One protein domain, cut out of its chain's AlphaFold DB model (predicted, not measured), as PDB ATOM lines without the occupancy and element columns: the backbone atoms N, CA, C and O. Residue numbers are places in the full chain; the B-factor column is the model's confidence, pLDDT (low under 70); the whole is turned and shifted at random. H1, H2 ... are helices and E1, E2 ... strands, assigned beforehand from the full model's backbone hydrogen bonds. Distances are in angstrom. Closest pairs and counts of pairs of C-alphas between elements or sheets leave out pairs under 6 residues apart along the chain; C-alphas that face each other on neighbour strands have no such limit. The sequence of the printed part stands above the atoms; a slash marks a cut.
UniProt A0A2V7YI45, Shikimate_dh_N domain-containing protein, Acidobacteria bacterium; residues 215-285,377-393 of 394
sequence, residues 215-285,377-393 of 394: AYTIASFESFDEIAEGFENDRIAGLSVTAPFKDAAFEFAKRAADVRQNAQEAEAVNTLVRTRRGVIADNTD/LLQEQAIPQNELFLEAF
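This is residues 215 to 285 and 377 to 393 of the 394 residues of the protein "Shikimate_dh_N domain-containing protein" of Acidobacteria bacterium (UniProt A0A2V7YI45). A small three-stranded sheet, E2, E3 and E4, is the middle layer between helices: H1 and H2 cover one face, the long H4 the other, and H3 only grazes the sheet near E4. E1 lies beyond the E2 edge. The printed part has 88 residues, with four named helices and four named strands in the order E1 H1 E2 H2 H3 E3 E4 H4, of mixed class; the sheet's order is E2 - E3 - E4, all antiparallel. It is compact, radius of gyration of the C-alphas 11.7 A, and rounded, spanning 28 by 27 by 24 A.

E1, residues 215 to 219, begins at C-alpha (-39.635, -29.281, 23.800). H1 is residues 224 to 232, 11.9 A long, E2 238 to 241, H2 246 to 256, 15.0 A, and H3 261 to 266. E3, 271 to 275, and E4, 278 to 282, form a hairpin. H4, 377 to 393, 25.9 A, ends at C-alpha (-29.209, -36.317, 20.269) and has a kink of 27 degrees near residue 384.

N 239 and O 272 of E2 and E3 are 2.8 A apart, N 273 and O 280 of E3 and E4 3.0 A, within hydrogen-bond range. H4 runs along the strands over E2 and E3, height over the sheet 8.9 A; its closest C-alphas to E3 are Ala 392 and Thr 275, 4.4 A. On the opposite face, H1 has height 10.1 A and H2 9.1 A. E1 pairs with no named strand, but is near E2. Every O i to N i+4 pair is within range in H1 and H3, 6 of 7 in H2 and 8 of 13 in H4.

Residues 286 to 376 are not printed; C-alphas 285 and 377 are 7.4 A apart across the cut. No printed residue is under 70 in pLDDT.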
ATOM      1  N   ALA A 215     -38.697 -29.972  22.923       98.38
ATOM      2  CA  ALA A 215     -39.635 -29.281  23.800       98.38
ATOM      3  C   ALA A 215     -39.721 -30.003  25.145       98.38
ATOM      4  O   ALA A 215     -39.696 -31.231  25.193       98.38
ATOM      5  N   TYR A 216     -39.840 -29.244  26.232       98.75
ATOM      6  CA  TYR A 216     -40.003 -29.775  27.584       98.75
ATOM      7  C   TYR A 216     -41.380 -29.407  28.151       98.75
ATOM      8  O   TYR A 216     -41.731 -28.225  28.181       98.75
ATOM      9  N   THR A 217     -42.133 -30.389  28.652       98.69
ATOM     10  CA  THR A 217     -43.499 -30.221  29.182       98.69
ATOM     11  C   THR A 217     -43.688 -30.824  30.587       98.69
ATOM     12  O   THR A 217     -42.733 -31.252  31.236       98.69
ATOM     13  N   ILE A 218     -44.918 -30.817  31.101       98.56
ATOM     14  CA  ILE A 218     -45.311 -31.434  32.375       98.56
ATOM     15  C   ILE A 218     -46.204 -32.639  32.079       98.56
ATOM     16  O   ILE A 218     -47.210 -32.507  31.389       98.56
ATOM     17  N   ALA A 219     -45.849 -33.798  32.631       98.19
ATOM     18  CA  ALA A 219     -46.645 -35.018  32.614       98.19
ATOM     19  C   ALA A 219     -47.151 -35.292  34.039       98.19
ATOM     20  O   ALA A 219     -46.462 -35.909  34.856       98.19
ATOM     21  N   SER A 220     -48.340 -34.773  34.351       97.19
ATOM     22  CA  SER A 220     -48.958 -34.911  35.670       97.19
ATOM     23  C   SER A 220     -50.193 -35.796  35.591       97.19
ATOM     24  O   SER A 220     -51.305 -35.317  35.393       97.19
ATOM     25  N   PHE A 221     -49.955 -37.103  35.686       96.31
ATOM     26  CA  PHE A 221     -50.960 -38.158  35.562       96.31
ATOM     27  C   PHE A 221     -51.010 -39.012  36.835       96.31
ATOM     28  O   PHE A 221     -50.135 -38.908  37.695       96.31
ATOM     29  N   GLU A 222     -52.041 -39.845  36.984       92.62
ATOM     30  CA  GLU A 222     -52.280 -40.610  38.219       92.62
ATOM     31  C   GLU A 222     -51.173 -41.615  38.536       92.62
ATOM     32  O   GLU A 222     -50.801 -41.786  39.698       92.62
ATOM     33  N   SER A 223     -50.617 -42.258  37.511       95.81
ATOM     34  CA  SER A 223     -49.615 -43.304  37.680       95.81
ATOM     35  C   SER A 223     -48.337 -42.997  36.911       95.81
ATOM     36  O   SER A 223     -48.353 -42.367  35.854       95.81
ATOM     37  N   PHE A 224     -47.213 -43.486  37.438       97.62
ATOM     38  CA  PHE A 224     -45.962 -43.472  36.690       97.62
ATOM     39  C   PHE A 224     -46.032 -44.386  35.461       97.62
ATOM     40  O   PHE A 224     -45.444 -44.041  34.446       97.62
ATOM     41  N   ASP A 225     -46.766 -45.500  35.531       97.12
ATOM     42  CA  ASP A 225     -46.862 -46.483  34.444       97.12
ATOM     43  C   ASP A 225     -47.433 -45.870  33.158       97.12
ATOM     44  O   ASP A 225     -46.908 -46.115  32.078       97.12
ATOM     45  N   GLU A 226     -48.432 -44.991  33.266       95.56
ATOM     46  CA  GLU A 226     -48.965 -44.250  32.114       95.56
ATOM     47  C   GLU A 226     -47.904 -43.346  31.459       95.56
ATOM     48  O   GLU A 226     -47.791 -43.261  30.235       95.56
ATOM     49  N   ILE A 227     -47.079 -42.682  32.272       97.62
ATOM     50  CA  ILE A 227     -45.991 -41.824  31.785       97.62
ATOM     51  C   ILE A 227     -44.865 -42.675  31.187       97.62
ATOM     52  O   ILE A 227     -44.287 -42.318  30.157       97.62
ATOM     53  N   ALA A 228     -44.566 -43.808  31.825       97.44
ATOM     54  CA  ALA A 228     -43.582 -44.775  31.373       97.44
ATOM     55  C   ALA A 228     -43.979 -45.370  30.019       97.44
ATOM     56  O   ALA A 228     -43.117 -45.469  29.158       97.44
ATOM     57  N   GLU A 229     -45.265 -45.642  29.775       96.00
ATOM     58  CA  GLU A 229     -45.762 -46.104  28.472       96.00
ATOM     59  C   GLU A 229     -45.433 -45.094  27.352       96.00
ATOM     60  O   GLU A 229     -44.989 -45.468  26.263       96.00
ATOM     61  N   GLY A 230     -45.608 -43.793  27.615       95.88
ATOM     62  CA  GLY A 230     -45.207 -42.733  26.684       95.88
ATOM     63  C   GLY A 230     -43.699 -42.699  26.426       95.88
ATOM     64  O   GLY A 230     -43.257 -42.458  25.302       95.88
ATOM     65  N   PHE A 231     -42.899 -42.975  27.455       97.69
ATOM     66  CA  PHE A 231     -41.444 -43.059  27.348       97.69
ATOM     67  C   PHE A 231     -40.964 -44.332  26.630       97.69
ATOM     68  O   PHE A 231     -40.001 -44.287  25.862       97.69
ATOM     69  N   GLU A 232     -41.619 -45.471  26.852       95.81
ATOM     70  CA  GLU A 232     -41.337 -46.760  26.210       95.81
ATOM     71  C   GLU A 232     -41.650 -46.737  24.715       95.81
ATOM     72  O   GLU A 232     -40.857 -47.251  23.930       95.81
ATOM     73  N   ASN A 233     -42.745 -46.081  24.326       94.62
ATOM     74  CA  ASN A 233     -43.194 -45.964  22.937       94.62
ATOM     75  C   ASN A 233     -42.561 -44.789  22.171       94.62
ATOM     76  O   ASN A 233     -43.137 -44.309  21.195       94.62
ATOM     77  N   ASP A 234     -41.413 -44.283  22.627       92.88
ATOM     78  CA  ASP A 234     -40.656 -43.185  22.005       92.88
ATOM     79  C   ASP A 234     -41.421 -41.852  21.848       92.88
ATOM     80  O   ASP A 234     -40.940 -40.932  21.179       92.88
ATOM     81  N   ARG A 235     -42.583 -41.696  22.500       94.69
ATOM     82  CA  ARG A 235     -43.367 -40.445  22.497       94.69
ATOM     83  C   ARG A 235     -42.718 -39.388  23.392       94.69
ATOM     84  O   ARG A 235     -42.774 -38.195  23.094       94.69
ATOM     85  N   ILE A 236     -42.037 -39.835  24.449       98.19
ATOM     86  CA  ILE A 236     -41.211 -39.017  25.340       98.19
ATOM     87  C   ILE A 236     -39.771 -39.545  25.304       98.19
ATOM     88  O   ILE A 236     -39.509 -40.704  25.604       98.19
ATOM     89  N   ALA A 237     -38.811 -38.688  24.958       98.44
ATOM     90  CA  ALA A 237     -37.396 -39.039  24.835       98.44
ATOM     91  C   ALA A 237     -36.629 -38.988  26.168       98.44
ATOM     92  O   ALA A 237     -35.556 -39.580  26.291       98.44
ATOM     93  N   GLY A 238     -37.158 -38.286  27.171       98.56
ATOM     94  CA  GLY A 238     -36.566 -38.214  28.501       98.56
ATOM     95  C   GLY A 238     -37.520 -37.645  29.541       98.56
ATOM     96  O   GLY A 238     -38.399 -36.838  29.230       98.56
ATOM     97  N   LEU A 239     -37.336 -38.083  30.781       98.75
ATOM     98  CA  LEU A 239     -38.143 -37.701  31.926       98.75
ATOM     99  C   LEU A 239     -37.258 -37.158  33.041       98.75
ATOM    100  O   LEU A 239     -36.347 -37.854  33.493       98.75
ATOM    101  N   SER A 240     -37.586 -35.979  33.562       98.69
ATOM    102  CA  SER A 240     -37.300 -35.711  34.973       98.69
ATOM    103  C   SER A 240     -38.391 -36.381  35.802       98.69
ATOM    104  O   SER A 240     -39.560 -36.355  35.430       98.69
ATOM    105  N   VAL A 241     -38.045 -36.964  36.941       98.19
ATOM    106  CA  VAL A 241     -38.990 -37.654  37.823       98.19
ATOM    107  C   VAL A 241     -38.950 -37.010  39.200       98.19
ATOM    108  O   VAL A 241     -37.899 -36.915  39.845       98.19
ATOM    109  N   THR A 242     -40.110 -36.557  39.664       95.06
ATOM    110  CA  THR A 242     -40.291 -35.962  40.989       95.06
ATOM    111  C   THR A 242     -41.283 -36.769  41.825       95.06
ATOM    112  O   THR A 242     -41.691 -37.869  41.448       95.06
ATOM    113  N   ALA A 243     -41.604 -36.281  43.020       91.12
ATOM    114  CA  ALA A 243     -42.570 -36.924  43.893       91.12
ATOM    115  C   ALA A 243     -43.934 -37.104  43.184       91.12
ATOM    116  O   ALA A 243     -44.367 -36.207  42.458       91.12
ATOM    117  N   PRO A 244     -44.617 -38.242  43.394       93.50
ATOM    118  CA  PRO A 244     -44.227 -39.389  44.222       93.50
ATOM    119  C   PRO A 244     -43.477 -40.497  43.447       93.50
ATOM    120  O   PRO A 244     -43.254 -41.576  43.985       93.50
ATOM    121  N   PHE A 245     -43.076 -40.264  42.197       97.62
ATOM    122  CA  PHE A 245     -42.738 -41.332  41.251       97.62
ATOM    123  C   PHE A 245     -41.281 -41.809  41.251       97.62
ATOM    124  O   PHE A 245     -40.975 -42.773  40.558       97.62
ATOM    125  N   LYS A 246     -40.375 -41.208  42.033       97.94
ATOM    126  CA  LYS A 246     -38.943 -41.585  42.021       97.94
ATOM    127  C   LYS A 246     -38.679 -43.063  42.369       97.94
ATOM    128  O   LYS A 246     -37.743 -43.648  41.826       97.94
ATOM    129  N   ASP A 247     -39.489 -43.657  43.251       97.12
ATOM    130  CA  ASP A 247     -39.382 -45.077  43.638       97.12
ATOM    131  C   ASP A 247     -39.898 -45.977  42.493       97.12
ATOM    132  O   ASP A 247     -39.228 -46.930  42.101       97.12
ATOM    133  N   ALA A 248     -41.037 -45.625  41.880       98.19
ATOM    134  CA  ALA A 248     -41.592 -46.346  40.729       98.19
ATOM    135  C   ALA A 248     -40.666 -46.280  39.499       98.19
ATOM    136  O   ALA A 248     -40.426 -47.292  38.844       98.19
ATOM    137  N   ALA A 249     -40.070 -45.115  39.238       98.50
ATOM    138  CA  ALA A 249     -39.091 -44.934  38.171       98.50
ATOM    139  C   ALA A 249     -37.816 -45.758  38.386       98.50
ATOM    140  O   ALA A 249     -37.228 -46.227  37.414       98.50
ATOM    141  N   PHE A 250     -37.400 -45.980  39.637       98.56
ATOM    142  CA  PHE A 250     -36.278 -46.869  39.943       98.56
ATOM    143  C   PHE A 250     -36.619 -48.339  39.659       98.56
ATOM    144  O   PHE A 250     -35.827 -49.037  39.026       98.56
ATOM    145  N   GLU A 251     -37.815 -48.805  40.031       98.31
ATOM    146  CA  GLU A 251     -38.259 -50.177  39.718       98.31
ATOM    147  C   GLU A 251     -38.504 -50.412  38.219       98.31
ATOM    148  O   GLU A 251     -38.276 -51.509  37.701       98.31
ATOM    149  N   PHE A 252     -38.923 -49.381  37.489       98.25
ATOM    150  CA  PHE A 252     -38.898 -49.377  36.029       98.25
ATOM    151  C   PHE A 252     -37.461 -49.499  35.497       98.25
ATOM    152  O   PHE A 252     -37.149 -50.414  34.735       98.25
ATOM    153  N   ALA A 253     -36.559 -48.627  35.955       98.19
ATOM    154  CA  ALA A 253     -35.186 -48.552  35.468       98.19
ATOM    155  C   ALA A 253     -34.397 -49.852  35.681       98.19
ATOM    156  O   ALA A 253     -33.683 -50.279  34.780       98.19
ATOM    157  N   LYS A 254     -34.588 -50.537  36.815       98.12
ATOM    158  CA  LYS A 254     -33.962 -51.845  37.097       98.12
ATOM    159  C   LYS A 254     -34.234 -52.908  36.031       98.12
ATOM    160  O   LYS A 254     -33.459 -53.852  35.911       98.12
ATOM    161  N   ARG A 255     -35.341 -52.784  35.297       96.81
ATOM    162  CA  ARG A 255     -35.756 -53.740  34.261       96.81
ATOM    163  C   ARG A 255     -35.405 -53.278  32.847       96.81
ATOM    164  O   ARG A 255     -35.303 -54.120  31.964       96.81
ATOM    165  N   ALA A 256     -35.249 -51.971  32.634       95.38
ATOM    166  CA  ALA A 256     -35.282 -51.372  31.299       95.38
ATOM    167  C   ALA A 256     -34.150 -50.367  31.001       95.38
ATOM    168  O   ALA A 256     -34.108 -49.829  29.895       95.38
ATOM    169  N   ALA A 257     -33.249 -50.087  31.948       97.56
ATOM    170  CA  ALA A 257     -32.242 -49.034  31.814       97.56
ATOM    171  C   ALA A 257     -30.866 -49.408  32.392       97.56
ATOM    172  O   ALA A 257     -30.739 -50.233  33.293       97.56
ATOM    173  N   ASP A 258     -29.835 -48.717  31.908       98.06
ATOM    174  CA  ASP A 258     -28.534 -48.592  32.562       98.06
ATOM    175  C   ASP A 258     -28.678 -47.670  33.784       98.06
ATOM    176  O   ASP A 258     -28.707 -46.440  33.662       98.06
ATOM    177  N   VAL A 259     -28.848 -48.275  34.963       98.50
ATOM    178  CA  VAL A 259     -29.013 -47.551  36.230       98.50
ATOM    179  C   VAL A 259     -27.653 -47.097  36.740       98.50
ATOM    180  O   VAL A 259     -26.840 -47.910  37.176       98.50
ATOM    181  N   ARG A 260     -27.417 -45.787  36.728       98.25
ATOM    182  CA  ARG A 260     -26.157 -45.168  37.147       98.25
ATOM    183  C   ARG A 260     -25.993 -45.138  38.660       98.25
ATOM    184  O   ARG A 260     -26.946 -45.266  39.428       98.25
ATOM    185  N   GLN A 261     -24.744 -44.958  39.084       98.12
ATOM    186  CA  GLN A 261     -24.323 -45.092  40.476       98.12
ATOM    187  C   GLN A 261     -25.129 -44.212  41.446       98.12
ATOM    188  O   GLN A 261     -25.494 -44.687  42.519       98.12
ATOM    189  N   ASN A 262     -25.454 -42.962  41.088       98.38
ATOM    190  CA  ASN A 262     -26.222 -42.095  41.990       98.38
ATOM    191  C   ASN A 262     -27.643 -42.635  42.206       98.38
ATOM    192  O   ASN A 262     -28.122 -42.651  43.339       98.38
ATOM    193  N   ALA A 263     -28.301 -43.127  41.150       98.44
ATOM    194  CA  ALA A 263     -29.610 -43.768  41.268       98.44
ATOM    195  C   ALA A 263     -29.563 -45.096  42.033       98.44
ATOM    196  O   ALA A 263     -30.471 -45.359  42.821       98.44
ATOM    197  N   GLN A 264     -28.517 -45.909  41.838       98.38
ATOM    198  CA  GLN A 264     -28.320 -47.159  42.582       98.38
ATOM    199  C   GLN A 264     -28.161 -46.899  44.084       98.38
ATOM    200  O   GLN A 264     -28.861 -47.507  44.886       98.38
ATOM    201  N   GLU A 265     -27.281 -45.971  44.471       98.19
ATOM    202  CA  GLU A 265     -27.031 -45.650  45.881       98.19
ATOM    203  C   GLU A 265     -28.241 -44.998  46.562       98.19
ATOM    204  O   GLU A 265     -28.488 -45.236  47.744       98.19
ATOM    205  N   ALA A 266     -28.990 -44.168  45.830       97.94
ATOM    206  CA  ALA A 266     -30.183 -43.509  46.351       97.94
ATOM    207  C   ALA A 266     -31.438 -44.397  46.291       97.94
ATOM    208  O   ALA A 266     -32.472 -44.004  46.837       97.94
ATOM    209  N   GLU A 267     -31.386 -45.542  45.600       98.12
ATOM    210  CA  GLU A 267     -32.546 -46.376  45.252       98.12
ATOM    211  C   GLU A 267     -33.720 -45.536  44.719       98.12
ATOM    212  O   GLU A 267     -34.866 -45.642  45.159       98.12
ATOM    213  N   ALA A 268     -33.409 -44.567  43.863       98.19
ATOM    214  CA  ALA A 268     -34.352 -43.565  43.382       98.19
ATOM    215  C   ALA A 268     -33.864 -43.003  42.054       98.19
ATOM    216  O   ALA A 268     -32.697 -42.633  41.947       98.19
ATOM    217  N   VAL A 269     -34.761 -42.855  41.082       98.69
ATOM    218  CA  VAL A 269     -34.454 -42.224  39.791       98.69
ATOM    219  C   VAL A 269     -35.144 -40.874  39.720       98.69
ATOM    220  O   VAL A 269     -36.347 -40.781  39.960       98.69
ATOM    221  N   ASN A 270     -34.387 -39.827  39.384       98.12
ATOM    222  CA  ASN A 270     -34.951 -38.522  39.033       98.12
ATOM    223  C   ASN A 270     -34.779 -38.178  37.549       98.12
ATOM    224  O   ASN A 270     -35.293 -37.147  37.128       98.12
ATOM    225  N   THR A 271     -34.039 -38.985  36.785       98.69
ATOM    226  CA  THR A 271     -33.727 -38.727  35.379       98.69
ATOM    227  C   THR A 271     -33.758 -40.032  34.597       98.69
ATOM    228  O   THR A 271     -33.010 -40.953  34.911       98.69
ATOM    229  N   LEU A 272     -34.590 -40.094  33.561       98.75
ATOM    230  CA  LEU A 272     -34.573 -41.132  32.531       98.75
ATOM    231  C   LEU A 272     -34.308 -40.466  31.186       98.75
ATOM    232  O   LEU A 272     -34.920 -39.447  30.875       98.75
ATOM    233  N   VAL A 273     -33.434 -41.031  30.365       98.56
ATOM    234  CA  VAL A 273     -33.216 -40.536  29.002       98.56
ATOM    235  C   VAL A 273     -32.978 -41.689  28.050       98.56
ATOM    236  O   VAL A 273     -32.216 -42.612  28.334       98.56
ATOM    237  N   ARG A 274     -33.633 -41.631  26.896       97.62
ATOM    238  CA  ARG A 274     -33.423 -42.569  25.806       97.62
ATOM    239  C   ARG A 274     -32.300 -42.077  24.906       97.62
ATOM    240  O   ARG A 274     -32.390 -41.005  24.312       97.62
ATOM    241  N   THR A 275     -31.264 -42.892  24.775       96.25
ATOM    242  CA  THR A 275     -30.114 -42.645  23.899       96.25
ATOM    243  C   THR A 275     -30.067 -43.689  22.784       96.25
ATOM    244  O   THR A 275     -30.777 -44.696  22.825       96.25
ATOM    245  N   ARG A 276     -29.165 -43.516  21.811       93.19
ATOM    246  CA  ARG A 276     -28.896 -44.546  20.790       93.19
ATOM    247  C   ARG A 276     -28.381 -45.871  21.369       93.19
ATOM    248  O   ARG A 276     -28.455 -46.888  20.691       93.19
ATOM    249  N   ARG A 277     -27.835 -45.866  22.592       93.25
ATOM    250  CA  ARG A 277     -27.255 -47.044  23.262       93.25
ATOM    251  C   ARG A 277     -28.206 -47.705  24.264       93.25
ATOM    252  O   ARG A 277     -27.803 -48.644  24.940       93.25
ATOM    253  N   GLY A 278     -29.441 -47.217  24.366       95.75
ATOM    254  CA  GLY A 278     -30.420 -47.657  25.356       95.75
ATOM    255  C   GLY A 278     -30.829 -46.533  26.305       95.75
ATOM    256  O   GLY A 278     -30.534 -45.355  26.074       95.75
ATOM    257  N   VAL A 279     -31.545 -46.900  27.363       98.25
ATOM    258  CA  VAL A 279     -32.043 -45.958  28.367       98.25
ATOM    259  C   VAL A 279     -31.008 -45.785  29.470       98.25
ATOM    260  O   VAL A 279     -30.513 -46.770  30.004       98.25
ATOM    261  N   ILE A 280     -30.718 -44.540  29.836       98.44
ATOM    262  CA  ILE A 280     -29.946 -44.197  31.031       98.44
ATOM    263  C   ILE A 280     -30.927 -43.792  32.128       98.44
ATOM    264  O   ILE A 280     -31.859 -43.025  31.874       98.44
ATOM    265  N   ALA A 281     -30.693 -44.285  33.342       98.62
ATOM    266  CA  ALA A 281     -31.409 -43.873  34.538       98.62
ATOM    267  C   ALA A 281     -30.425 -43.352  35.586       98.62
ATOM    268  O   ALA A 281     -29.499 -44.063  35.969       98.62
ATOM    269  N   ASP A 282     -30.625 -42.130  36.073       98.62
ATOM    270  CA  ASP A 282     -29.747 -41.530  37.078       98.62
ATOM    271  C   ASP A 282     -30.511 -40.676  38.104       98.62
ATOM    272  O   ASP A 282     -31.728 -40.464  38.014       98.62
ATOM    273  N   ASN A 283     -29.782 -40.218  39.122       98.50
ATOM    274  CA  ASN A 283     -30.271 -39.336  40.166       98.50
ATOM    275  C   ASN A 283     -29.369 -38.105  40.330       98.50
ATOM    276  O   ASN A 283     -28.386 -38.120  41.072       98.50
ATOM    277  N   THR A 284     -29.724 -37.021  39.648       97.94
ATOM    278  CA  THR A 284     -28.989 -35.752  39.692       97.94
ATOM    279  C   THR A 284     -29.272 -34.924  40.946       97.94
ATOM    280  O   THR A 284     -28.514 -33.990  41.210       97.94
ATOM    281  N   ASP A 285     -30.271 -35.278  41.774       97.69
ATOM    282  CA  ASP A 285     -30.450 -34.651  43.094       97.69
ATOM    283  C   ASP A 285     -29.210 -34.900  43.973       97.69
ATOM    284  O   ASP A 285     -28.822 -34.021  44.737       97.69
ATOM    285  N   LEU A 377     -31.195 -25.959  44.817       91.62
ATOM    286  CA  LEU A 377     -31.111 -27.393  44.517       91.62
ATOM    287  C   LEU A 377     -31.587 -27.688  43.095       91.62
ATOM    288  O   LEU A 377     -30.955 -28.471  42.385       91.62
ATOM    289  N   LEU A 378     -32.689 -27.062  42.673       90.50
ATOM    290  CA  LEU A 378     -33.201 -27.197  41.314       90.50
ATOM    291  C   LEU A 378     -32.164 -26.750  40.276       90.50
ATOM    292  O   LEU A 378     -31.948 -27.459  39.298       90.50
ATOM    293  N   GLN A 379     -31.514 -25.607  40.487       89.88
ATOM    294  CA  GLN A 379     -30.489 -25.087  39.581       89.88
ATOM    295  C   GLN A 379     -29.281 -26.027  39.501       89.88
ATOM    296  O   GLN A 379     -28.834 -26.358  38.399       89.88
ATOM    297  N   GLU A 380     -28.802 -26.514  40.647       92.88
ATOM    298  CA  GLU A 380     -27.609 -27.360  40.697       92.88
ATOM    299  C   GLU A 380     -27.811 -28.749  40.088       92.88
ATOM    300  O   GLU A 380     -26.872 -29.297  39.495       92.88
ATOM    301  N   GLN A 381     -29.027 -29.303  40.183       93.81
ATOM    302  CA  GLN A 381     -29.371 -30.579  39.553       93.81
ATOM    303  C   GLN A 381     -29.773 -30.450  38.074       93.81
ATOM    304  O   GLN A 381     -29.628 -31.412  37.316       93.81
ATOM    305  N   ALA A 382     -30.307 -29.299  37.648       94.00
ATOM    306  CA  ALA A 382     -30.899 -29.155  36.317       94.00
ATOM    307  C   ALA A 382     -29.851 -29.154  35.200       94.00
ATOM    308  O   ALA A 382     -30.122 -29.680  34.123       94.00
ATOM    309  N   ILE A 383     -28.657 -28.601  35.444       94.00
ATOM    310  CA  ILE A 383     -27.554 -28.615  34.470       94.00
ATOM    311  C   ILE A 383     -27.109 -30.052  34.144       94.00
ATOM    312  O   ILE A 383     -27.232 -30.431  32.979       94.00
ATOM    313  N   PRO A 384     -26.671 -30.885  35.115       96.44
ATOM    314  CA  PRO A 384     -26.270 -32.261  34.814       96.44
ATOM    315  C   PRO A 384     -27.433 -33.097  34.261       96.44
ATOM    316  O   PRO A 384     -27.238 -33.930  33.379       96.44
ATOM    317  N   GLN A 385     -28.668 -32.841  34.703       98.00
ATOM    318  CA  GLN A 385     -29.848 -33.494  34.128       98.00
ATOM    319  C   GLN A 385     -30.049 -33.126  32.653       98.00
ATOM    320  O   GLN A 385     -30.330 -33.987  31.823       98.00
ATOM    321  N   ASN A 386     -29.869 -31.854  32.300       97.62
ATOM    322  CA  ASN A 386     -29.952 -31.413  30.917       97.62
ATOM    323  C   ASN A 386     -28.821 -31.997  30.059       97.62
ATOM    324  O   ASN A 386     -29.056 -32.340  28.906       97.62
ATOM    325  N   GLU A 387     -27.609 -32.135  30.598       97.00
ATOM    326  CA  GLU A 387     -26.497 -32.800  29.907       97.00
ATOM    327  C   GLU A 387     -26.828 -34.257  29.564       97.00
ATOM    328  O   GLU A 387     -26.576 -34.674  28.431       97.00
ATOM    329  N   LEU A 388     -27.477 -34.986  30.481       97.62
ATOM    330  CA  LEU A 388     -28.013 -36.322  30.206       97.62
ATOM    331  C   LEU A 388     -29.082 -36.281  29.105       97.62
ATOM    332  O   LEU A 388     -29.021 -37.076  28.171       97.62
ATOM    333  N   PHE A 389     -30.027 -35.333  29.142       98.56
ATOM    334  CA  PHE A 389     -31.029 -35.185  28.076       98.56
ATOM    335  C   PHE A 389     -30.417 -34.933  26.694       98.56
ATOM    336  O   PHE A 389     -30.931 -35.437  25.694       98.56
ATOM    337  N   LEU A 390     -29.298 -34.207  26.620       98.25
ATOM    338  CA  LEU A 390     -28.594 -33.974  25.359       98.25
ATOM    339  C   LEU A 390     -27.973 -35.253  24.772       98.25
ATOM    340  O   LEU A 390     -27.733 -35.298  23.566       98.25
ATOM    341  N   GLU A 391     -27.772 -36.313  25.561       97.31
ATOM    342  CA  GLU A 391     -27.346 -37.615  25.029       97.31
ATOM    343  C   GLU A 391     -28.384 -38.253  24.098       97.31
ATOM    344  O   GLU A 391     -28.019 -39.050  23.236       97.31
ATOM    345  N   ALA A 392     -29.659 -37.852  24.181       97.50
ATOM    346  CA  ALA A 392     -30.689 -38.306  23.249       97.50
ATOM    347  C   ALA A 392     -30.417 -37.883  21.790       97.50
ATOM    348  O   ALA A 392     -30.975 -38.478  20.866       97.50
ATOM    349  N   PHE A 393     -29.576 -36.863  21.581       96.88
ATOM    350  CA  PHE A 393     -29.209 -36.317  20.269       96.88
ATOM    351  C   PHE A 393     -27.830 -36.783  19.773       96.88
ATOM    352  O   PHE A 393     -27.435 -36.424  18.662       96.88
TER     353      PHE A 393